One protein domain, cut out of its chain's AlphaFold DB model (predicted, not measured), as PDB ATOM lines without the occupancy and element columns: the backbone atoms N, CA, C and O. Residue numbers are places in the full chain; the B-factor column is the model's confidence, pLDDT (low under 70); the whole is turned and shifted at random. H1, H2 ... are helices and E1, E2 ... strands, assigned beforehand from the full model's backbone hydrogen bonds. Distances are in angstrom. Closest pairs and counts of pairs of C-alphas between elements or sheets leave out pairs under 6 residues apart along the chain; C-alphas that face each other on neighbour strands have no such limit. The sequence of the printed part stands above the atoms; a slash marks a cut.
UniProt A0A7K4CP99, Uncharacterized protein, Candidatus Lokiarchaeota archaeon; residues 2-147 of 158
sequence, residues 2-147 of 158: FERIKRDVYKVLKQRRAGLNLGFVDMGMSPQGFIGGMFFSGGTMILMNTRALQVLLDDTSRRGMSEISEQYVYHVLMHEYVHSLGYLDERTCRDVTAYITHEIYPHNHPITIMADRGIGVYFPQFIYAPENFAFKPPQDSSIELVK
ATOM      1  N   PHE A   2      99.302 -16.181 -49.251       94.25
ATOM      2  CA  PHE A   2      98.607 -17.092 -48.330       94.25
ATOM      3  C   PHE A   2      98.445 -18.540 -48.832       94.25
ATOM      4  O   PHE A   2      98.741 -19.478 -48.104       94.25
ATOM      5  N   GLU A   3      98.116 -18.755 -50.110       93.56
ATOM      6  CA  GLU A   3      98.064 -20.118 -50.677       93.56
ATOM      7  C   GLU A   3      99.411 -20.855 -50.619       93.56
ATOM      8  O   GLU A   3      99.460 -22.074 -50.460       93.56
ATOM      9  N   ARG A   4     100.525 -20.114 -50.716       95.12
ATOM     10  CA  ARG A   4     101.861 -20.687 -50.536       95.12
ATOM     11  C   ARG A   4     102.041 -21.161 -49.095       95.12
ATOM     12  O   ARG A   4     102.476 -22.289 -48.918       95.12
ATOM     13  N   ILE A   5     101.650 -20.350 -48.111       96.88
ATOM     14  CA  ILE A   5     101.687 -20.719 -46.685       96.88
ATOM     15  C   ILE A   5     100.882 -21.999 -46.456       96.88
ATOM     16  O   ILE A   5     101.423 -22.978 -45.955       96.88
ATOM     17  N   LYS A   6      99.623 -22.049 -46.916       96.06
ATOM     18  CA  LYS A   6      98.764 -23.238 -46.773       96.06
ATOM     19  C   LYS A   6      99.414 -24.495 -47.351       96.06
ATOM     20  O   LYS A   6      99.368 -25.558 -46.738       96.06
ATOM     21  N   ARG A   7     100.023 -24.380 -48.533       96.12
ATOM     22  CA  ARG A   7     100.725 -25.492 -49.182       96.12
ATOM     23  C   ARG A   7     101.965 -25.919 -48.402       96.12
ATOM     24  O   ARG A   7     102.190 -27.117 -48.267       96.12
ATOM     25  N   ASP A   8     102.774 -24.973 -47.943       97.56
ATOM     26  CA  ASP A   8     104.024 -25.269 -47.245       97.56
ATOM     27  C   ASP A   8     103.739 -25.911 -45.875       97.56
ATOM     28  O   ASP A   8     104.302 -26.959 -45.568       97.56
ATOM     29  N   VAL A   9     102.743 -25.411 -45.133       97.81
ATOM     30  CA  VAL A   9     102.257 -26.049 -43.897       97.81
ATOM     31  C   VAL A   9     101.698 -27.448 -44.167       97.81
ATOM     32  O   VAL A   9     102.025 -28.391 -43.450       97.81
ATOM     33  N   TYR A  10     100.914 -27.630 -45.235       97.69
ATOM     34  CA  TYR A  10     100.385 -28.949 -45.591       97.69
ATOM     35  C   TYR A  10     101.487 -29.952 -45.961       97.69
ATOM     36  O   TYR A  10     101.356 -31.134 -45.651       97.69
ATOM     37  N   LYS A  11     102.587 -29.524 -46.597       98.00
ATOM     38  CA  LYS A  11     103.714 -30.422 -46.909       98.00
ATOM     39  C   LYS A  11     104.273 -31.076 -45.646       98.00
ATOM     40  O   LYS A  11     104.514 -32.283 -45.698       98.00
ATOM     41  N   VAL A  12     104.398 -30.307 -44.564       98.12
ATOM     42  CA  VAL A  12     105.009 -30.723 -43.294       98.12
ATOM     43  C   VAL A  12     103.994 -31.388 -42.363       98.12
ATOM     44  O   VAL A  12     104.178 -32.533 -41.970       98.12
ATOM     45  N   LEU A  13     102.889 -30.707 -42.041       97.81
ATOM     46  CA  LEU A  13     101.935 -31.169 -41.025       97.81
ATOM     47  C   LEU A  13     100.812 -32.059 -41.569       97.81
ATOM     48  O   LEU A  13     100.077 -32.653 -40.786       97.81
ATOM     49  N   LYS A  14     100.607 -32.109 -42.893       97.25
ATOM     50  CA  LYS A  14      99.437 -32.751 -43.536       97.25
ATOM     51  C   LYS A  14      98.079 -32.235 -43.034       97.25
ATOM     52  O   LYS A  14      97.046 -32.854 -43.278       97.25
ATOM     53  N   GLN A  15      98.065 -31.070 -42.392       94.94
ATOM     54  CA  GLN A  15      96.874 -30.384 -41.903       94.94
ATOM     55  C   GLN A  15      96.540 -29.198 -42.807       94.94
ATOM     56  O   GLN A  15      97.427 -28.547 -43.362       94.94
ATOM     57  N   ARG A  16      95.245 -28.918 -42.974       93.00
ATOM     58  CA  ARG A  16      94.760 -27.774 -43.748       93.00
ATOM     59  C   ARG A  16      93.476 -27.235 -43.137       93.00
ATOM     60  O   ARG A  16      92.571 -27.992 -42.812       93.00
ATOM     61  N   ARG A  17      93.377 -25.911 -43.091       91.19
ATOM     62  CA  ARG A  17      92.146 -25.160 -42.840       91.19
ATOM     63  C   ARG A  17      91.775 -24.288 -44.037       91.19
ATOM     64  O   ARG A  17      92.652 -23.788 -44.751       91.19
ATOM     65  N   ALA A  18      90.474 -24.161 -44.255       89.44
ATOM     66  CA  ALA A  18      89.833 -23.365 -45.293       89.44
ATOM     67  C   ALA A  18      88.902 -22.317 -44.665       89.44
ATOM     68  O   ALA A  18      88.547 -22.434 -43.490       89.44
ATOM     69  N   GLY A  19      88.486 -21.334 -45.464       88.94
ATOM     70  CA  GLY A  19      87.486 -20.343 -45.066       88.94
ATOM     71  C   GLY A  19      88.036 -19.273 -44.127       88.94
ATOM     72  O   GLY A  19      87.317 -18.813 -43.244       88.94
ATOM     73  N   LEU A  20      89.313 -18.915 -44.286       92.69
ATOM     74  CA  LEU A  20      89.941 -17.860 -43.496       92.69
ATOM     75  C   LEU A  20      89.837 -16.501 -44.199       92.69
ATOM     76  O   LEU A  20      90.020 -16.388 -45.410       92.69
ATOM     77  N   ASN A  21      89.577 -15.464 -43.413       92.75
ATOM     78  CA  ASN A  21      89.565 -14.069 -43.834       92.75
ATOM     79  C   ASN A  21      90.805 -13.360 -43.292       92.75
ATOM     80  O   ASN A  21      91.286 -13.699 -42.213       92.75
ATOM     81  N   LEU A  22      91.279 -12.348 -44.015       94.31
ATOM     82  CA  LEU A  22      92.311 -11.435 -43.534       94.31
ATOM     83  C   LEU A  22      91.689 -10.061 -43.298       94.31
ATOM     84  O   LEU A  22      91.036  -9.520 -44.192       94.31
ATOM     85  N   GLY A  23      91.896  -9.518 -42.106       94.12
ATOM     86  CA  GLY A  23      91.563  -8.147 -41.746       94.12
ATOM     87  C   GLY A  23      92.820  -7.356 -41.404       94.12
ATOM     88  O   GLY A  23      93.732  -7.871 -40.762       94.12
ATOM     89  N   PHE A  24      92.869  -6.100 -41.812       94.38
ATOM     90  CA  PHE A  24      93.880  -5.139 -41.398       94.38
ATOM     91  C   PHE A  24      93.295  -4.219 -40.337       94.38
ATOM     92  O   PHE A  24      92.194  -3.701 -40.506       94.38
ATOM     93  N   VAL A  25      94.017  -4.021 -39.238       94.44
ATOM     94  CA  VAL A  25      93.591  -3.143 -38.145       94.44
ATOM     95  C   VAL A  25      94.811  -2.524 -37.470       94.44
ATOM     96  O   VAL A  25      95.844  -3.179 -37.330       94.44
ATOM     97  N   ASP A  26      94.717  -1.257 -37.069       92.19
ATOM     98  CA  ASP A  26      95.761  -0.612 -36.268       92.19
ATOM     99  C   ASP A  26      95.624  -1.099 -34.818       92.19
ATOM    100  O   ASP A  26      94.705  -0.707 -34.103       92.19
ATOM    101  N   MET A  27      96.523  -1.993 -34.395       89.56
ATOM    102  CA  MET A  27      96.581  -2.489 -33.011       89.56
ATOM    103  C   MET A  27      97.630  -1.746 -32.183       89.56
ATOM    104  O   MET A  27      97.995  -2.188 -31.092       89.56
ATOM    105  N   GLY A  28      98.127  -0.617 -32.686       88.00
ATOM    106  CA  GLY A  28      99.174   0.150 -32.045       88.00
ATOM    107  C   GLY A  28     100.510  -0.591 -31.969       88.00
ATOM    108  O   GLY A  28     100.734  -1.631 -32.592       88.00
ATOM    109  N   MET A  29     101.426  -0.028 -31.193       84.62
ATOM    110  CA  MET A  29     102.666  -0.667 -30.756       84.62
ATOM    111  C   MET A  29     103.193   0.038 -29.506       84.62
ATOM    112  O   MET A  29     102.882   1.208 -29.271       84.62
ATOM    113  N   SER A  30     104.013  -0.656 -28.725       80.56
ATOM    114  CA  SER A  30     104.642  -0.106 -27.526       80.56
ATOM    115  C   SER A  30     106.134  -0.452 -27.472       80.56
ATOM    116  O   SER A  30     106.553  -1.416 -28.117       80.56
ATOM    117  N   PRO A  31     106.932   0.261 -26.661       71.06
ATOM    118  CA  PRO A  31     108.324  -0.106 -26.400       71.06
ATOM    119  C   PRO A  31     108.493  -1.501 -25.776       71.06
ATOM    120  O   PRO A  31     109.561  -2.094 -25.870       71.06
ATOM    121  N   GLN A  32     107.447  -2.043 -25.144       70.44
ATOM    122  CA  GLN A  32     107.445  -3.391 -24.562       70.44
ATOM    123  C   GLN A  32     107.151  -4.487 -25.602       70.44
ATOM    124  O   GLN A  32     107.164  -5.672 -25.272       70.44
ATOM    125  N   GLY A  33     106.880  -4.099 -26.849       73.12
ATOM    126  CA  GLY A  33     106.560  -4.989 -27.952       73.12
ATOM    127  C   GLY A  33     105.276  -4.596 -28.676       73.12
ATOM    128  O   GLY A  33     104.608  -3.598 -28.380       73.12
ATOM    129  N   PHE A  34     104.923  -5.413 -29.661       78.88
ATOM    130  CA  PHE A  34     103.737  -5.232 -30.484       78.88
ATOM    131  C   PHE A  34     103.156  -6.586 -30.881       78.88
ATOM    132  O   PHE A  34     103.843  -7.606 -30.882       78.88
ATOM    133  N   ILE A  35     101.882  -6.569 -31.257       82.50
ATOM    134  CA  ILE A  35     101.205  -7.714 -31.860       82.50
ATOM    135  C   ILE A  35     101.365  -7.579 -33.375       82.50
ATOM    136  O   ILE A  35     100.918  -6.583 -33.942       82.50
ATOM    137  N   GLY A  36     102.037  -8.529 -34.031       77.94
ATOM    138  CA  GLY A  36     102.226  -8.508 -35.489       77.94
ATOM    139  C   GLY A  36     100.970  -8.930 -36.254       77.94
ATOM    140  O   GLY A  36     100.595  -8.303 -37.248       77.94
ATOM    141  N   GLY A  37     100.294  -9.949 -35.737       84.19
ATOM    142  CA  GLY A  37      99.006 -10.443 -36.194       84.19
ATOM    143  C   GLY A  37      98.268 -11.123 -35.045       84.19
ATOM    144  O   GLY A  37      98.801 -11.225 -33.941       84.19
ATOM    145  N   MET A  38      97.013 -11.489 -35.274       90.00
ATOM    146  CA  MET A  38      96.198 -12.160 -34.272       90.00
ATOM    147  C   MET A  38      95.144 -13.049 -34.919       90.00
ATOM    148  O   MET A  38      94.431 -12.632 -35.832       90.00
ATOM    149  N   PHE A  39      94.980 -14.242 -34.368       88.38
ATOM    150  CA  PHE A  39      93.895 -15.155 -34.673       88.38
ATOM    151  C   PHE A  39      93.161 -15.552 -33.388       88.38
ATOM    152  O   PHE A  39      93.757 -16.064 -32.443       88.38
ATOM    153  N   PHE A  40      91.841 -15.355 -33.349       81.75
ATOM    154  CA  PHE A  40      91.019 -15.767 -32.209       81.75
ATOM    155  C   PHE A  40      90.512 -17.202 -32.382       81.75
ATOM    156  O   PHE A  40      89.907 -17.541 -33.406       81.75
ATOM    157  N   SER A  41      90.700 -18.046 -31.360       78.06
ATOM    158  CA  SER A  41      90.231 -19.437 -31.374       78.06
ATOM    159  C   SER A  41      88.733 -19.520 -31.689       78.06
ATOM    160  O   SER A  41      87.938 -18.761 -31.138       78.06
ATOM    161  N   GLY A  42      88.339 -20.448 -32.563       74.06
ATOM    162  CA  GLY A  42      86.946 -20.600 -33.006       74.06
ATOM    163  C   GLY A  42      86.484 -19.583 -34.061       74.06
ATOM    164  O   GLY A  42      85.445 -19.793 -34.679       74.06
ATOM    165  N   GLY A  43      87.264 -18.531 -34.333       85.62
ATOM    166  CA  GLY A  43      86.993 -17.556 -35.392       85.62
ATOM    167  C   GLY A  43      87.498 -17.995 -36.768       85.62
ATOM    168  O   GLY A  43      88.081 -19.067 -36.927       85.62
ATOM    169  N   THR A  44      87.288 -17.154 -37.780       88.44
ATOM    170  CA  THR A  44      87.797 -17.345 -39.155       88.44
ATOM    171  C   THR A  44      88.722 -16.218 -39.608       88.44
ATOM    172  O   THR A  44      89.184 -16.226 -40.743       88.44
ATOM    173  N   MET A  45      88.988 -15.236 -38.749       91.31
ATOM    174  CA  MET A  45      89.684 -14.010 -39.120       91.31
ATOM    175  C   MET A  45      91.111 -14.010 -38.583       91.31
ATOM    176  O   MET A  45      91.318 -14.141 -37.380       91.31
ATOM    177  N   ILE A  46      92.068 -13.842 -39.489       94.56
ATOM    178  CA  ILE A  46      93.431 -13.427 -39.177       94.56
ATOM    179  C   ILE A  46      93.447 -11.902 -39.249       94.56
ATOM    180  O   ILE A  46      93.058 -11.327 -40.266       94.56
ATOM    181  N   LEU A  47      93.876 -11.246 -38.182       94.44
ATOM    182  CA  LEU A  47      94.094  -9.808 -38.131       94.44
ATOM    183  C   LEU A  47      95.582  -9.520 -38.295       94.44
ATOM    184  O   LEU A  47      96.407 -10.168 -37.665       94.44
ATOM    185  N   MET A  48      95.932  -8.543 -39.122       94.44
ATOM    186  CA  MET A  48      97.298  -8.049 -39.281       94.44
ATOM    187  C   MET A  48      97.382  -6.617 -38.771       94.44
ATOM    188  O   MET A  48      96.550  -5.776 -39.126       94.44
ATOM    189  N   ASN A  49      98.408  -6.334 -37.967       92.62
ATOM    190  CA  ASN A  49      98.609  -5.008 -37.405       92.62
ATOM    191  C   ASN A  49      99.171  -4.043 -38.453       92.62
ATOM    192  O   ASN A  49     100.347  -4.130 -38.826       92.62
ATOM    193  N   THR A  50      98.354  -3.091 -38.900       92.06
ATOM    194  CA  THR A  50      98.769  -2.099 -39.903       92.06
ATOM    195  C   THR A  50      99.865  -1.185 -39.383       92.06
ATOM    196  O   THR A  50     100.768  -0.840 -40.139       92.06
ATOM    197  N   ARG A  51      99.846  -0.846 -38.091       90.56
ATOM    198  CA  ARG A  51     100.842   0.029 -37.470       90.56
ATOM    199  C   ARG A  51     102.229  -0.590 -37.485       90.56
ATOM    200  O   ARG A  51     103.192   0.062 -37.885       90.56
ATOM    201  N   ALA A  52     102.324  -1.856 -37.084       87.62
ATOM    202  CA  ALA A  52     103.572  -2.610 -37.145       87.62
ATOM    203  C   ALA A  52     104.068  -2.745 -38.589       87.62
ATOM    204  O   ALA A  52     105.244  -2.511 -38.860       87.62
ATOM    205  N   LEU A  53     103.161  -3.057 -39.523       89.25
ATOM    206  CA  LEU A  53     103.497  -3.204 -40.936       89.25
ATOM    207  C   LEU A  53     103.998  -1.894 -41.564       89.25
ATOM    208  O   LEU A  53     104.975  -1.926 -42.299       89.25
ATOM    209  N   GLN A  54     103.382  -0.750 -41.257       89.81
ATOM    210  CA  GLN A  54     103.808   0.562 -41.758       89.81
ATOM    211  C   GLN A  54     105.224   0.910 -41.299       89.81
ATOM    212  O   GLN A  54     106.090   1.166 -42.129       89.81
ATOM    213  N   VAL A  55     105.493   0.827 -39.991       87.25
ATOM    214  CA  VAL A  55     106.836   1.109 -39.451       87.25
ATOM    215  C   VAL A  55     107.883   0.178 -40.057       87.25
ATOM    216  O   VAL A  55     109.011   0.590 -40.333       87.25
ATOM    217  N   LEU A  56     107.510  -1.077 -40.287       87.19
ATOM    218  CA  LEU A  56     108.373  -2.068 -40.905       87.19
ATOM    219  C   LEU A  56     108.666  -1.752 -42.377       87.19
ATOM    220  O   LEU A  56     109.825  -1.798 -42.795       87.19
ATOM    221  N   LEU A  57     107.640  -1.419 -43.160       89.31
ATOM    222  CA  LEU A  57     107.783  -1.044 -44.567       89.31
ATOM    223  C   LEU A  57     108.646   0.210 -44.713       89.31
ATOM    224  O   LEU A  57     109.535   0.242 -45.564       89.31
ATOM    225  N   ASP A  58     108.448   1.202 -43.848       88.81
ATOM    226  CA  ASP A  58     109.227   2.437 -43.858       88.81
ATOM    227  C   ASP A  58     110.703   2.185 -43.519       88.81
ATOM    228  O   ASP A  58     111.598   2.771 -44.130       88.81
ATOM    229  N   ASP A  59     110.995   1.317 -42.545       86.75
ATOM    230  CA  ASP A  59     112.372   0.992 -42.159       86.75
ATOM    231  C   ASP A  59     113.121   0.190 -43.217       86.75
ATOM    232  O   ASP A  59     114.217   0.566 -43.640       86.75
ATOM    233  N   THR A  60     112.507  -0.889 -43.686       88.25
ATOM    234  CA  THR A  60     113.093  -1.753 -44.713       88.25
ATOM    235  C   THR A  60     113.298  -1.009 -46.028       88.25
ATOM    236  O   THR A  60     114.348  -1.169 -46.646       88.25
ATOM    237  N   SER A  61     112.367  -0.134 -46.423       87.69
ATOM    238  CA  SER A  61     112.512   0.695 -47.624       87.69
ATOM    239  C   SER A  61     113.690   1.662 -47.500       87.69
ATOM    240  O   SER A  61     114.516   1.734 -48.408       87.69
ATOM    241  N   ARG A  62     113.839   2.349 -46.356       87.75
ATOM    242  CA  ARG A  62     114.981   3.251 -46.102       87.75
ATOM    243  C   ARG A  62     116.327   2.526 -46.118       87.75
ATOM    244  O   ARG A  62     117.331   3.119 -46.501       87.75
ATOM    245  N   ARG A  63     116.355   1.261 -45.694       87.38
ATOM    246  CA  ARG A  63     117.564   0.423 -45.641       87.38
ATOM    247  C   ARG A  63     117.840  -0.342 -46.939       87.38
ATOM    248  O   ARG A  63     118.870  -1.002 -47.021       87.38
ATOM    249  N   GLY A  64     116.944  -0.275 -47.927       86.81
ATOM    250  CA  GLY A  64     117.052  -1.043 -49.169       86.81
ATOM    251  C   GLY A  64     116.866  -2.556 -48.985       86.81
ATOM    252  O   GLY A  64     117.464  -3.324 -49.725       86.81
ATOM    253  N   MET A  65     116.073  -2.977 -47.994       88.06
ATOM    254  CA  MET A  65     115.838  -4.379 -47.603       88.06
ATOM    255  C   MET A  65     114.360  -4.770 -47.766       88.06
ATOM    256  O   MET A  65     113.765  -5.385 -46.876       88.06
ATOM    257  N   SER A  66     113.714  -4.346 -48.854       85.75
ATOM    258  CA  SER A  66     112.266  -4.519 -49.041       85.75
ATOM    259  C   SER A  66     111.830  -5.990 -49.056       85.75
ATOM    260  O   SER A  66     110.708  -6.286 -48.639       85.75
ATOM    261  N   GLU A  67     112.712  -6.926 -49.429       88.75
ATOM    262  CA  GLU A  67     112.415  -8.361 -49.392       88.75
ATOM    263  C   GLU A  67     112.102  -8.873 -47.979       88.75
ATOM    264  O   GLU A  67     111.320  -9.815 -47.818       88.75
ATOM    265  N   ILE A  68     112.660  -8.234 -46.946       91.50
ATOM    266  CA  ILE A  68     112.440  -8.594 -45.543       91.50
ATOM    267  C   ILE A  68     110.988  -8.342 -45.131       91.50
ATOM    268  O   ILE A  68     110.436  -9.112 -44.347       91.50
ATOM    269  N   SER A  69     110.336  -7.330 -45.704       90.81
ATOM    270  CA  SER A  69     108.926  -7.029 -45.435       90.81
ATOM    271  C   SER A  69     107.997  -8.129 -45.901       90.81
ATOM    272  O   SER A  69     107.103  -8.545 -45.164       90.81
ATOM    273  N   GLU A  70     108.236  -8.658 -47.098       92.69
ATOM    274  CA  GLU A  70     107.466  -9.791 -47.599       92.69
ATOM    275  C   GLU A  70     107.691 -11.042 -46.747       92.69
ATOM    276  O   GLU A  70     106.736 -11.760 -46.441       92.69
ATOM    277  N   GLN A  71     108.935 -11.286 -46.314       95.00
ATOM    278  CA  GLN A  71     109.246 -12.413 -45.433       95.00
ATOM    279  C   GLN A  71     108.600 -12.259 -44.053       95.00
ATOM    280  O   GLN A  71     108.154 -13.250 -43.477       95.00
ATOM    281  N   TYR A  72     108.521 -11.035 -43.526       93.69
ATOM    282  CA  TYR A  72     107.851 -10.754 -42.260       93.69
ATOM    283  C   TYR A  72     106.356 -11.061 -42.357       93.69
ATOM    284  O   TYR A  72     105.823 -11.798 -41.526       93.69
ATOM    285  N   VAL A  73     105.688 -10.564 -43.406       94.19
ATOM    286  CA  VAL A  73     104.265 -10.847 -43.637       94.19
ATOM    287  C   VAL A  73     104.043 -12.352 -43.776       94.19
ATOM    288  O   VAL A  73     103.097 -12.883 -43.202       94.19
ATOM    289  N   TYR A  74     104.931 -13.057 -44.481       96.50
ATOM    290  CA  TYR A  74     104.859 -14.511 -44.583       96.50
ATOM    291  C   TYR A  74     104.960 -15.189 -43.211       96.50
ATOM    292  O   TYR A  74     104.132 -16.044 -42.900       96.50
ATOM    293  N   HIS A  75     105.953 -14.816 -42.401       96.25
ATOM    294  CA  HIS A  75     106.189 -15.407 -41.084       96.25
ATOM    295  C   HIS A  75     104.984 -15.215 -40.153       96.25
ATOM    296  O   HIS A  75     104.478 -16.194 -39.608       96.25
ATOM    297  N   VAL A  76     104.472 -13.983 -40.042       95.31
ATOM    298  CA  VAL A  76     103.304 -13.681 -39.198       95.31
ATOM    299  C   VAL A  76     102.068 -14.427 -39.694       95.31
ATOM    300  O   VAL A  76     101.405 -15.100 -38.915       95.31
ATOM    301  N   LEU A  77     101.773 -14.397 -40.997       96.50
ATOM    302  CA  LEU A  77     100.615 -15.117 -41.533       96.50
ATOM    303  C   LEU A  77     100.723 -16.636 -41.354       96.50
ATOM    304  O   LEU A  77      99.701 -17.297 -41.185       96.50
ATOM    305  N   MET A  78     101.929 -17.204 -41.409       97.56
ATOM    306  CA  MET A  78     102.138 -18.624 -41.134       97.56
ATOM    307  C   MET A  78     101.889 -18.946 -39.664       97.56
ATOM    308  O   MET A  78     101.195 -19.920 -39.388       97.56
ATOM    309  N   HIS A  79     102.379 -18.111 -38.748       96.94
ATOM    310  CA  HIS A  79     102.122 -18.242 -37.316       96.94
ATOM    311  C   HIS A  79     100.614 -18.196 -37.005       96.94
ATOM    312  O   HIS A  79     100.070 -19.123 -36.408       96.94
ATOM    313  N   GLU A  80      99.894 -17.199 -37.529       96.38
ATOM    314  CA  GLU A  80      98.438 -17.105 -37.344       96.38
ATOM    315  C   GLU A  80      97.677 -18.256 -38.024       96.38
ATOM    316  O   GLU A  80      96.639 -18.718 -37.542       96.38
ATOM    317  N   TYR A  81      98.195 -18.778 -39.140       96.62
ATOM    318  CA  TYR A  81      97.624 -19.964 -39.768       96.62
ATOM    319  C   TYR A  81      97.818 -21.219 -38.910       96.62
ATOM    320  O   TYR A  81      96.886 -22.015 -38.802       96.62
ATOM    321  N   VAL A  82      98.979 -21.395 -38.277       97.19
ATOM    322  CA  VAL A  82      99.242 -22.496 -37.336       97.19
ATOM    323  C   VAL A  82      98.310 -22.398 -36.124       97.19
ATOM    324  O   VAL A  82      97.665 -23.395 -35.790       97.19
ATOM    325  N   HIS A  83      98.104 -21.203 -35.561       95.62
ATOM    326  CA  HIS A  83      97.055 -20.960 -34.557       95.62
ATOM    327  C   HIS A  83      95.679 -21.412 -35.055       95.62
ATOM    328  O   HIS A  83      94.947 -22.127 -34.364       95.62
ATOM    329  N   SER A  84      95.345 -21.094 -36.309       95.56
ATOM    330  CA  SER A  84      94.088 -21.527 -36.923       95.56
ATOM    331  C   SER A  84      93.952 -23.050 -37.075       95.56
ATOM    332  O   SER A  84      92.827 -23.543 -37.164       95.56
ATOM    333  N   LEU A  85      95.047 -23.817 -37.079       95.69
ATOM    334  CA  LEU A  85      95.011 -25.284 -37.103       95.69
ATOM    335  C   LEU A  85      94.758 -25.909 -35.720       95.69
ATOM    336  O   LEU A  85      94.538 -27.116 -35.643       95.69
ATOM    337  N   GLY A  86      94.735 -25.105 -34.652       94.25
ATOM    338  CA  GLY A  86      94.426 -25.548 -33.290       94.25
ATOM    339  C   GLY A  86      95.613 -25.543 -32.325       94.25
ATOM    340  O   GLY A  86      95.444 -25.940 -31.174       94.25
ATOM    341  N   TYR A  87      96.793 -25.074 -32.744       95.50
ATOM    342  CA  TYR A  87      97.949 -24.900 -31.857       95.50
ATOM    343  C   TYR A  87      97.830 -23.577 -31.089       95.50
ATOM    344  O   TYR A  87      98.497 -22.614 -31.427       95.50
ATOM    345  N   LEU A  88      96.939 -23.519 -30.094       92.06
ATOM    346  CA  LEU A  88      96.549 -22.267 -29.421       92.06
ATOM    347  C   LEU A  88      97.563 -21.752 -28.388       92.06
ATOM    348  O   LEU A  88      97.590 -20.562 -28.084       92.06
ATOM    349  N   ASP A  89      98.357 -22.648 -27.802       94.06
ATOM    350  CA  ASP A  89      99.417 -22.260 -26.875       94.06
ATOM    351  C   ASP A  89     100.546 -21.577 -27.652       94.06
ATOM    352  O   ASP A  89     101.108 -22.152 -28.582       94.06
ATOM    353  N   GLU A  90     100.888 -20.351 -27.264       91.81
ATOM    354  CA  GLU A  90     101.833 -19.512 -28.003       91.81
ATOM    355  C   GLU A  90     103.226 -20.144 -28.129       91.81
ATOM    356  O   GLU A  90     103.875 -20.024 -29.169       91.81
ATOM    357  N   ARG A  91     103.695 -20.851 -27.092       94.88
ATOM    358  CA  ARG A  91     104.993 -21.530 -27.137       94.88
ATOM    359  C   ARG A  91     104.960 -22.674 -28.145       94.88
ATOM    360  O   ARG A  91     105.810 -22.738 -29.024       94.88
ATOM    361  N   THR A  92     103.934 -23.511 -28.066       96.31
ATOM    362  CA  THR A  92     103.713 -24.623 -28.994       96.31
ATOM    363  C   THR A  92     103.547 -24.123 -30.428       96.31
ATOM    364  O   THR A  92     104.125 -24.692 -31.351       96.31
ATOM    365  N   CYS A  93     102.800 -23.037 -30.634       96.06
ATOM    366  CA  CYS A  93     102.624 -22.420 -31.944       96.06
ATOM    367  C   CYS A  93     103.962 -21.942 -32.526       96.06
ATOM    368  O   CYS A  93     104.253 -22.208 -33.694       96.06
ATOM    369  N   ARG A  94     104.810 -21.291 -31.717       95.88
ATOM    370  CA  ARG A  94     106.165 -20.886 -32.129       95.88
ATOM    371  C   ARG A  94     107.036 -22.080 -32.488       95.88
ATOM    372  O   ARG A  94     107.625 -22.067 -33.564       95.88
ATOM    373  N   ASP A  95     107.057 -23.113 -31.651       97.81
ATOM    374  CA  ASP A  95     107.856 -24.321 -31.878       97.81
ATOM    375  C   ASP A  95     107.429 -25.028 -33.178       97.81
ATOM    376  O   ASP A  95     108.265 -25.389 -34.008       97.81
ATOM    377  N   VAL A  96     106.120 -25.150 -33.419       98.31
ATOM    378  CA  VAL A  96     105.571 -25.724 -34.658       98.31
ATOM    379  C   VAL A  96     105.868 -24.839 -35.871       98.31
ATOM    380  O   VAL A  96     106.240 -25.347 -36.928       98.31
ATOM    381  N   THR A  97     105.741 -23.518 -35.735       98.00
ATOM    382  CA  THR A  97     106.073 -22.559 -36.799       98.00
ATOM    383  C   THR A  97     107.556 -22.648 -37.167       98.00
ATOM    384  O   THR A  97     107.887 -22.679 -38.355       98.00
ATOM    385  N   ALA A  98     108.450 -22.740 -36.181       98.12
ATOM    386  CA  ALA A  98     109.884 -22.916 -36.392       98.12
ATOM    387  C   ALA A  98     110.190 -24.254 -37.068       98.12
ATOM    388  O   ALA A  98     110.863 -24.275 -38.096       98.12
ATOM    389  N   TYR A  99     109.595 -25.346 -36.581       98.44
ATOM    390  CA  TYR A  99     109.708 -26.662 -37.207       98.44
ATOM    391  C   TYR A  99     109.313 -26.635 -38.692       98.44
ATOM    392  O   TYR A  99     110.114 -27.008 -39.544       98.44
ATOM    393  N   ILE A 100     108.132 -26.105 -39.036       98.44
ATOM    394  CA  ILE A 100     107.706 -25.972 -40.441       98.44
ATOM    395  C   ILE A 100     108.696 -25.119 -41.241       98.44
ATOM    396  O   ILE A 100     108.989 -25.428 -42.394       98.44
ATOM    397  N   THR A 101     109.204 -24.038 -40.646       98.19
ATOM    398  CA  THR A 101     110.147 -23.141 -41.318       98.19
ATOM    399  C   THR A 101     111.440 -23.866 -41.680       98.19
ATOM    400  O   THR A 101     111.876 -23.756 -42.824       98.19
ATOM    401  N   HIS A 102     112.015 -24.641 -40.757       98.31
ATOM    402  CA  HIS A 102     113.242 -25.408 -40.993       98.31
ATOM    403  C   HIS A 102     113.083 -26.493 -42.060       98.31
ATOM    404  O   HIS A 102     114.008 -26.725 -42.834       98.31
ATOM    405  N   GLU A 103     111.908 -27.117 -42.145       98.38
ATOM    406  CA  GLU A 103     111.629 -28.133 -43.163       98.38
ATOM    407  C   GLU A 103     111.500 -27.541 -44.581       98.38
ATOM    408  O   GLU A 103     111.620 -28.259 -45.575       98.38
ATOM    409  N   ILE A 104     111.227 -26.237 -44.705       97.94
ATOM    410  CA  ILE A 104     110.920 -25.586 -45.990       97.94
ATOM    411  C   ILE A 104     112.019 -24.617 -46.448       97.94
ATOM    412  O   ILE A 104     112.216 -24.451 -47.656       97.94
ATOM    413  N   TYR A 105     112.722 -23.962 -45.523       97.31
ATOM    414  CA  TYR A 105     113.667 -22.886 -45.815       97.31
ATOM    415  C   TYR A 105     115.058 -23.163 -45.233       97.31
ATOM    416  O   TYR A 105     115.179 -23.721 -44.144       97.31
ATOM    417  N   PRO A 106     116.133 -22.716 -45.908       96.81
ATOM    418  CA  PRO A 106     117.485 -22.846 -45.378       96.81
ATOM    419  C   PRO A 106     117.697 -21.947 -44.150       96.81
ATOM    420  O   PRO A 106     117.012 -20.939 -43.964       96.81
ATOM    421  N   HIS A 107     118.703 -22.270 -43.334       94.56
ATOM    422  CA  HIS A 107     119.007 -21.560 -42.081       94.56
ATOM    423  C   HIS A 107     119.294 -20.060 -42.239       94.56
ATOM    424  O   HIS A 107     119.013 -19.280 -41.337       94.56
ATOM    425  N   ASN A 108     119.844 -19.633 -43.377       94.75
ATOM    426  CA  ASN A 108     120.156 -18.227 -43.644       94.75
ATOM    427  C   ASN A 108     118.977 -17.436 -44.238       94.75
ATOM    428  O   ASN A 108     119.129 -16.251 -44.535       94.75
ATOM    429  N   HIS A 109     117.818 -18.068 -44.441       95.88
ATOM    430  CA  HIS A 109     116.643 -17.389 -44.970       95.88
ATOM    431  C   HIS A 109     116.030 -16.459 -43.906       95.88
ATOM    432  O   HIS A 109     115.908 -16.874 -42.751       95.88
ATOM    433  N   PRO A 110     115.558 -15.246 -44.259       95.25
ATOM    434  CA  PRO A 110     115.001 -14.318 -43.272       95.25
ATOM    435  C   PRO A 110     113.826 -14.878 -42.462       95.25
ATOM    436  O   PRO A 110     113.714 -14.596 -41.273       95.25
ATOM    437  N   ILE A 111     112.972 -15.709 -43.077       96.06
ATOM    438  CA  ILE A 111     111.878 -16.406 -42.370       96.06
ATOM    439  C   ILE A 111     112.434 -17.320 -41.269       96.06
ATOM    440  O   ILE A 111     111.930 -17.277 -40.152       96.06
ATOM    441  N   THR A 112     113.476 -18.104 -41.562       97.12
ATOM    442  CA  THR A 112     114.125 -19.001 -40.591       97.12
ATOM    443  C   THR A 112     114.751 -18.210 -39.455       97.12
ATOM    444  O   THR A 112     114.502 -18.488 -38.291       97.12
ATOM    445  N   ILE A 113     115.455 -17.129 -39.789       96.25
ATOM    446  CA  ILE A 113     116.054 -16.238 -38.794       96.25
ATOM    447  C   ILE A 113     114.982 -15.623 -37.873       96.25
ATOM    448  O   ILE A 113     115.200 -15.543 -36.664       96.25
ATOM    449  N   MET A 114     113.820 -15.222 -38.408       94.81
ATOM    450  CA  MET A 114     112.699 -14.728 -37.597       94.81
ATOM    451  C   MET A 114     112.049 -15.818 -36.745       94.81
ATOM    452  O   MET A 114     111.665 -15.531 -35.615       94.81
ATOM    453  N   ALA A 115     111.934 -17.045 -37.253       95.81
ATOM    454  CA  ALA A 115     111.389 -18.160 -36.486       95.81
ATOM    455  C   ALA A 115     112.279 -18.529 -35.289       95.81
ATOM    456  O   ALA A 115     111.764 -18.752 -34.197       95.81
ATOM    457  N   ASP A 116     113.600 -18.492 -35.473       95.25
ATOM    458  CA  ASP A 116     114.572 -18.883 -34.447       95.25
ATOM    459  C   ASP A 116     114.793 -17.793 -33.398       95.25
ATOM    460  O   ASP A 116     114.951 -18.061 -32.207       95.25
ATOM    461  N   ARG A 117     114.880 -16.540 -33.855       91.69
ATOM    462  CA  ARG A 117     115.362 -15.411 -33.042       91.69
ATOM    463  C   ARG A 117     114.287 -14.372 -32.754       91.69
ATOM    464  O   ARG A 117     114.559 -13.384 -32.072       91.69
ATOM    465  N   GLY A 118     113.084 -14.586 -33.273       88.94
ATOM    466  CA  GLY A 118     111.998 -13.623 -33.250       88.94
ATOM    467  C   GLY A 118     112.170 -12.511 -34.286       88.94
ATOM    468  O   GLY A 118     113.263 -12.189 -34.759       88.94
ATOM    469  N   ILE A 119     111.052 -11.862 -34.598       86.75
ATOM    470  CA  ILE A 119     110.975 -10.758 -35.566       86.75
ATOM    471  C   ILE A 119     111.882  -9.573 -35.196       86.75
ATOM    472  O   ILE A 119     112.422  -8.907 -36.076       86.75
ATOM    473  N   GLY A 120     112.125  -9.345 -33.901       82.50
ATOM    474  CA  GLY A 120     112.927  -8.223 -33.406       82.50
ATOM    475  C   GLY A 120     114.380  -8.196 -33.897       82.50
ATOM    476  O   GLY A 120     115.010  -7.144 -33.858       82.50
ATOM    477  N   VAL A 121     114.904  -9.306 -34.429       86.38
ATOM    478  CA  VAL A 121     116.264  -9.369 -34.989       86.38
ATOM    479  C   VAL A 121     116.455  -8.466 -36.214       86.38
ATOM    480  O   VAL A 121     117.540  -7.923 -36.414       86.38
ATOM    481  N   TYR A 122     115.405  -8.269 -37.016       83.31
ATOM    482  CA  TYR A 122     115.423  -7.352 -38.161       83.31
ATOM    483  C   TYR A 122     114.918  -5.959 -37.806       83.31
ATOM    484  O   TYR A 122     115.183  -5.005 -38.545       83.31
ATOM    485  N   PHE A 123     114.235  -5.852 -36.665       77.62
ATOM    486  CA  PHE A 123     113.499  -4.668 -36.255       77.62
ATOM    487  C   PHE A 123     113.824  -4.275 -34.801       77.62
ATOM    488  O   PHE A 123     112.941  -4.284 -33.933       77.62
ATOM    489  N   PRO A 124     115.090  -3.930 -34.502       71.19
ATOM    490  CA  PRO A 124     115.525  -3.579 -33.150       71.19
ATOM    491  C   PRO A 124     114.808  -2.342 -32.599       71.19
ATOM    492  O   PRO A 124     114.713  -2.191 -31.386       71.19
ATOM    493  N   GLN A 125     114.248  -1.485 -33.457       69.38
ATOM    494  CA  GLN A 125     113.420  -0.346 -33.058       69.38
ATOM    495  C   GLN A 125     112.192  -0.747 -32.233       69.38
ATOM    496  O   GLN A 125     111.670   0.088 -31.511       69.38
ATOM    497  N   PHE A 126     111.740  -2.002 -32.306       65.81
ATOM    498  CA  PHE A 126     110.645  -2.504 -31.470       65.81
ATOM    499  C   PHE A 126     111.106  -3.002 -30.095       65.81
ATOM    500  O   PHE A 126     110.274  -3.203 -29.219       65.81
ATOM    501  N   ILE A 127     112.412  -3.211 -29.915       63.78
ATOM    502  CA  ILE A 127     113.035  -3.645 -28.655       63.78
ATOM    503  C   ILE A 127     113.644  -2.443 -27.916       63.78
ATOM    504  O   ILE A 127     113.604  -2.377 -26.692       63.78
ATOM    505  N   TYR A 128     114.205  -1.489 -28.661       58.97
ATOM    506  CA  TYR A 128     114.948  -0.334 -28.141       58.97
ATOM    507  C   TYR A 128     114.257   1.001 -28.442       58.97
ATOM    508  O   TYR A 128     114.906   2.044 -28.539       58.97
ATOM    509  N   ALA A 129     112.940   0.969 -28.633       60.97
ATOM    510  CA  ALA A 129     112.142   2.155 -28.885       60.97
ATOM    511  C   ALA A 129     112.197   3.101 -27.669       60.97
ATOM    512  O   ALA A 129     111.971   2.640 -26.546       60.97
ATOM    513  N   PRO A 130     112.471   4.409 -27.842       60.53
ATOM    514  CA  PRO A 130     112.343   5.358 -26.740       60.53
ATOM    515  C   PRO A 130     110.896   5.369 -26.216       60.53
ATOM    516  O   PRO A 130     109.973   5.020 -26.945       60.53
ATOM    517  N   GLU A 131     110.665   5.753 -24.956       61.03
ATOM    518  CA  GLU A 131     109.335   5.644 -24.314       61.03
ATOM    519  C   GLU A 131     108.212   6.390 -25.061       61.03
ATOM    520  O   GLU A 131     107.039   6.034 -24.961       61.03
ATOM    521  N   ASN A 132     108.570   7.403 -25.854       61.03
ATOM    522  CA  ASN A 132     107.659   8.143 -26.725       61.03
ATOM    523  C   ASN A 132     107.318   7.414 -28.043       61.03
ATOM    524  O   ASN A 132     106.450   7.871 -28.784       61.03
ATOM    525  N   PHE A 133     107.957   6.283 -28.338       64.44
ATOM    526  CA  PHE A 133     107.668   5.402 -29.467       64.44
ATOM    527  C   PHE A 133     106.552   4.413 -29.096       64.44
ATOM    528  O   PHE A 133     106.684   3.193 -29.174       64.44
ATOM    529  N   ALA A 134     105.433   4.969 -28.638       74.94
ATOM    530  CA  ALA A 134     104.217   4.240 -28.332       74.94
ATOM    531  C   ALA A 134     103.094   4.783 -29.214       74.94
ATOM    532  O   ALA A 134     102.688   5.940 -29.098       74.94
ATOM    533  N   PHE A 135     102.570   3.935 -30.089       80.12
ATOM    534  CA  PHE A 135     101.397   4.251 -30.887       80.12
ATOM    535  C   PHE A 135     100.217   3.557 -30.236       80.12
ATOM    536  O   PHE A 135     100.099   2.336 -30.295       80.12
ATOM    537  N   LYS A 136      99.355   4.323 -29.569       82.12
ATOM    538  CA  LYS A 136      98.105   3.763 -29.056       82.12
ATOM    539  C   LYS A 136      97.196   3.421 -30.242       82.12
ATOM    540  O   LYS A 136      97.134   4.232 -31.170       82.12
ATOM    541  N   PRO A 137      96.484   2.281 -30.206       81.25
ATOM    542  CA  PRO A 137      95.432   2.015 -31.175       81.25
ATOM    543  C   PRO A 137      94.454   3.203 -31.210       81.25
ATOM    544  O   PRO A 137      94.066   3.690 -30.139       81.25
ATOM    545  N   PRO A 138      94.055   3.693 -32.394       84.94
ATOM    546  CA  PRO A 138      92.979   4.670 -32.515       84.94
ATOM    547  C   PRO A 138      91.703   4.183 -31.813       84.94
ATOM    548  O   PRO A 138      91.370   3.000 -31.900       84.94
ATOM    549  N   GLN A 139      90.967   5.083 -31.148       78.00
ATOM    550  CA  GLN A 139      89.704   4.725 -30.478       78.00
ATOM    551  C   GLN A 139      88.669   4.146 -31.459       78.00
ATOM    552  O   GLN A 139      87.963   3.208 -31.106       78.00
ATOM    553  N   ASP A 140      88.677   4.624 -32.707       83.12
ATOM    554  CA  ASP A 140      87.763   4.199 -33.774       83.12
ATOM    555  C   ASP A 140      88.450   3.279 -34.798       83.12
ATOM    556  O   ASP A 140      88.231   3.379 -36.009       83.12
ATOM    557  N   SER A 141      89.342   2.401 -34.332       81.94
ATOM    558  CA  SER A 141      90.032   1.455 -35.216       81.94
ATOM    559  C   SER A 141      89.023   0.554 -35.929       81.94
ATOM    560  O   SER A 141      88.296  -0.213 -35.297       81.94
ATOM    561  N   SER A 142      88.993   0.634 -37.259       88.81
ATOM    562  CA  SER A 142      88.161  -0.223 -38.103       88.81
ATOM    563  C   SER A 142      88.979  -1.370 -38.689       88.81
ATOM    564  O   SER A 142      90.192  -1.261 -38.875       88.81
ATOM    565  N   ILE A 143      88.304  -2.490 -38.956       91.75
ATOM    566  CA  ILE A 143      88.905  -3.647 -39.620       91.75
ATOM    567  C   ILE A 143      88.656  -3.517 -41.123       91.75
ATOM    568  O   ILE A 143      87.512  -3.584 -41.579       91.75
ATOM    569  N   GLU A 144      89.726  -3.383 -41.899       93.25
ATOM    570  CA  GLU A 144      89.673  -3.429 -43.358       93.25
ATOM    571  C   GLU A 144      89.803  -4.881 -43.838       93.25
ATOM    572  O   GLU A 144      90.831  -5.528 -43.648       93.25
ATOM    573  N   LEU A 145      88.755  -5.416 -44.468       91.69
ATOM    574  CA  LEU A 145      88.729  -6.801 -44.941       91.69
ATOM    575  C   LEU A 145      89.374  -6.958 -46.322       91.69
ATOM    576  O   LEU A 145      88.956  -6.335 -47.301       91.69
ATOM    577  N   VAL A 146      90.306  -7.903 -46.437       91.25
ATOM    578  CA  VAL A 146      90.924  -8.280 -47.711       91.25
ATOM    579  C   VAL A 146      90.046  -9.294 -48.440       91.25
ATOM    580  O   VAL A 146      89.929 -10.459 -48.049       91.25
ATOM    581  N   LYS A 147      89.436  -8.864 -49.547       85.12
ATOM    582  CA  LYS A 147      88.564  -9.722 -50.361       85.12
ATOM    583  C   LYS A 147      89.349 -10.829 -51.067       85.12
ATOM    584  O   LYS A 147      90.370 -10.584 -51.708       85.12
TER     585      LYS A 147
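This is residues 2 to 147 of the 158 residues of an uncharacterized protein of Candidatus Lokiarchaeota archaeon (UniProt A0A7K4CP99). One long helix, H3, forms the core: H1, H4 and H5 pack round it at steep angles, H2 pairs with its first residues as a helical hairpin, and a small twisted sheet of four strands covers one side of its residues 73 to 84. After H5 a long loop, residues 118 to 143, runs to the sheet and brings E4 to its edge. The printed part has 146 residues, with five named helices and four named strands in the order H1 E1 E2 E3 H2 H3 H4 H5 E4. The sheet, in the order E2 E3 E1 E4, is mixed, and the class is mixed, helices and strands. The whole is compact, with a radius of gyration of the C-alphas of 15.1 A and spans of 45 by 36 by 27 A.

H1, residues 2 to 13, touches the hub H3, residues 66 to 84, at a steep tilt of 57 degrees, the same way; the closest C-alphas, of Ile 5 and Met 78, are 6.0 A apart. E1, residues 21 to 25, is parallel to E3, residues 45 to 49, with N 23 and O 46 2.8 A apart. E2, residues 37 to 39, and E3 form an antiparallel hairpin, with N 38 and O 47 2.8 A apart. H3 is on this sheet in two layers, helix on one face, at a height over the sheet of 9.1 A; it is over E2 and runs along the strands, at 16 degrees to E2 on the local plane. H2, residues 50 to 63, only grazes the sheet with residues 50 to 53, and forms a helical hairpin with H3 at a shallow tilt of 29 degrees, with the C-alphas of Thr 60 and Ser 66 closest at 5.2 A. H4, residues 90 to 104, touches H3 at a steep tilt of 57 degrees, closest at the C-alphas of His 79 and Thr 97, 5.9 A. H5, residues 110 to 117, forms a helical hairpin with H4 and touches H3, closest at the C-alphas of Gln 71 and Ile 111, 5.7 A. E4, residues 144 to 146, is antiparallel to E1, with N 24 and O 144 2.8 A apart. Every O i to N i+4 pair is within hydrogen-bond range in H1, H2, H4 and H5; in H3 14 of 15 are.

H1 begins at C-alpha 2, (98.607, -17.092, -48.330), and is 16.2 A long. E1 is 13.0 A long and E3 12.8 A. H2 measures 19.8 A, H3 27.7 A, from C-alpha 66 at (112.266, -4.519, -49.041), and H4 21.0 A. H5 is 10.3 A long; E4 ends at C-alpha 146, (90.924, -8.280, -47.711).

The farthest C-alphas, of Lys 14 and Asn 132, are 45.0 A apart. The printed part has no cut. The links E1 to E2 and H5 to E4 are long. Residues 125 to 133 are under 70 in pLDDT.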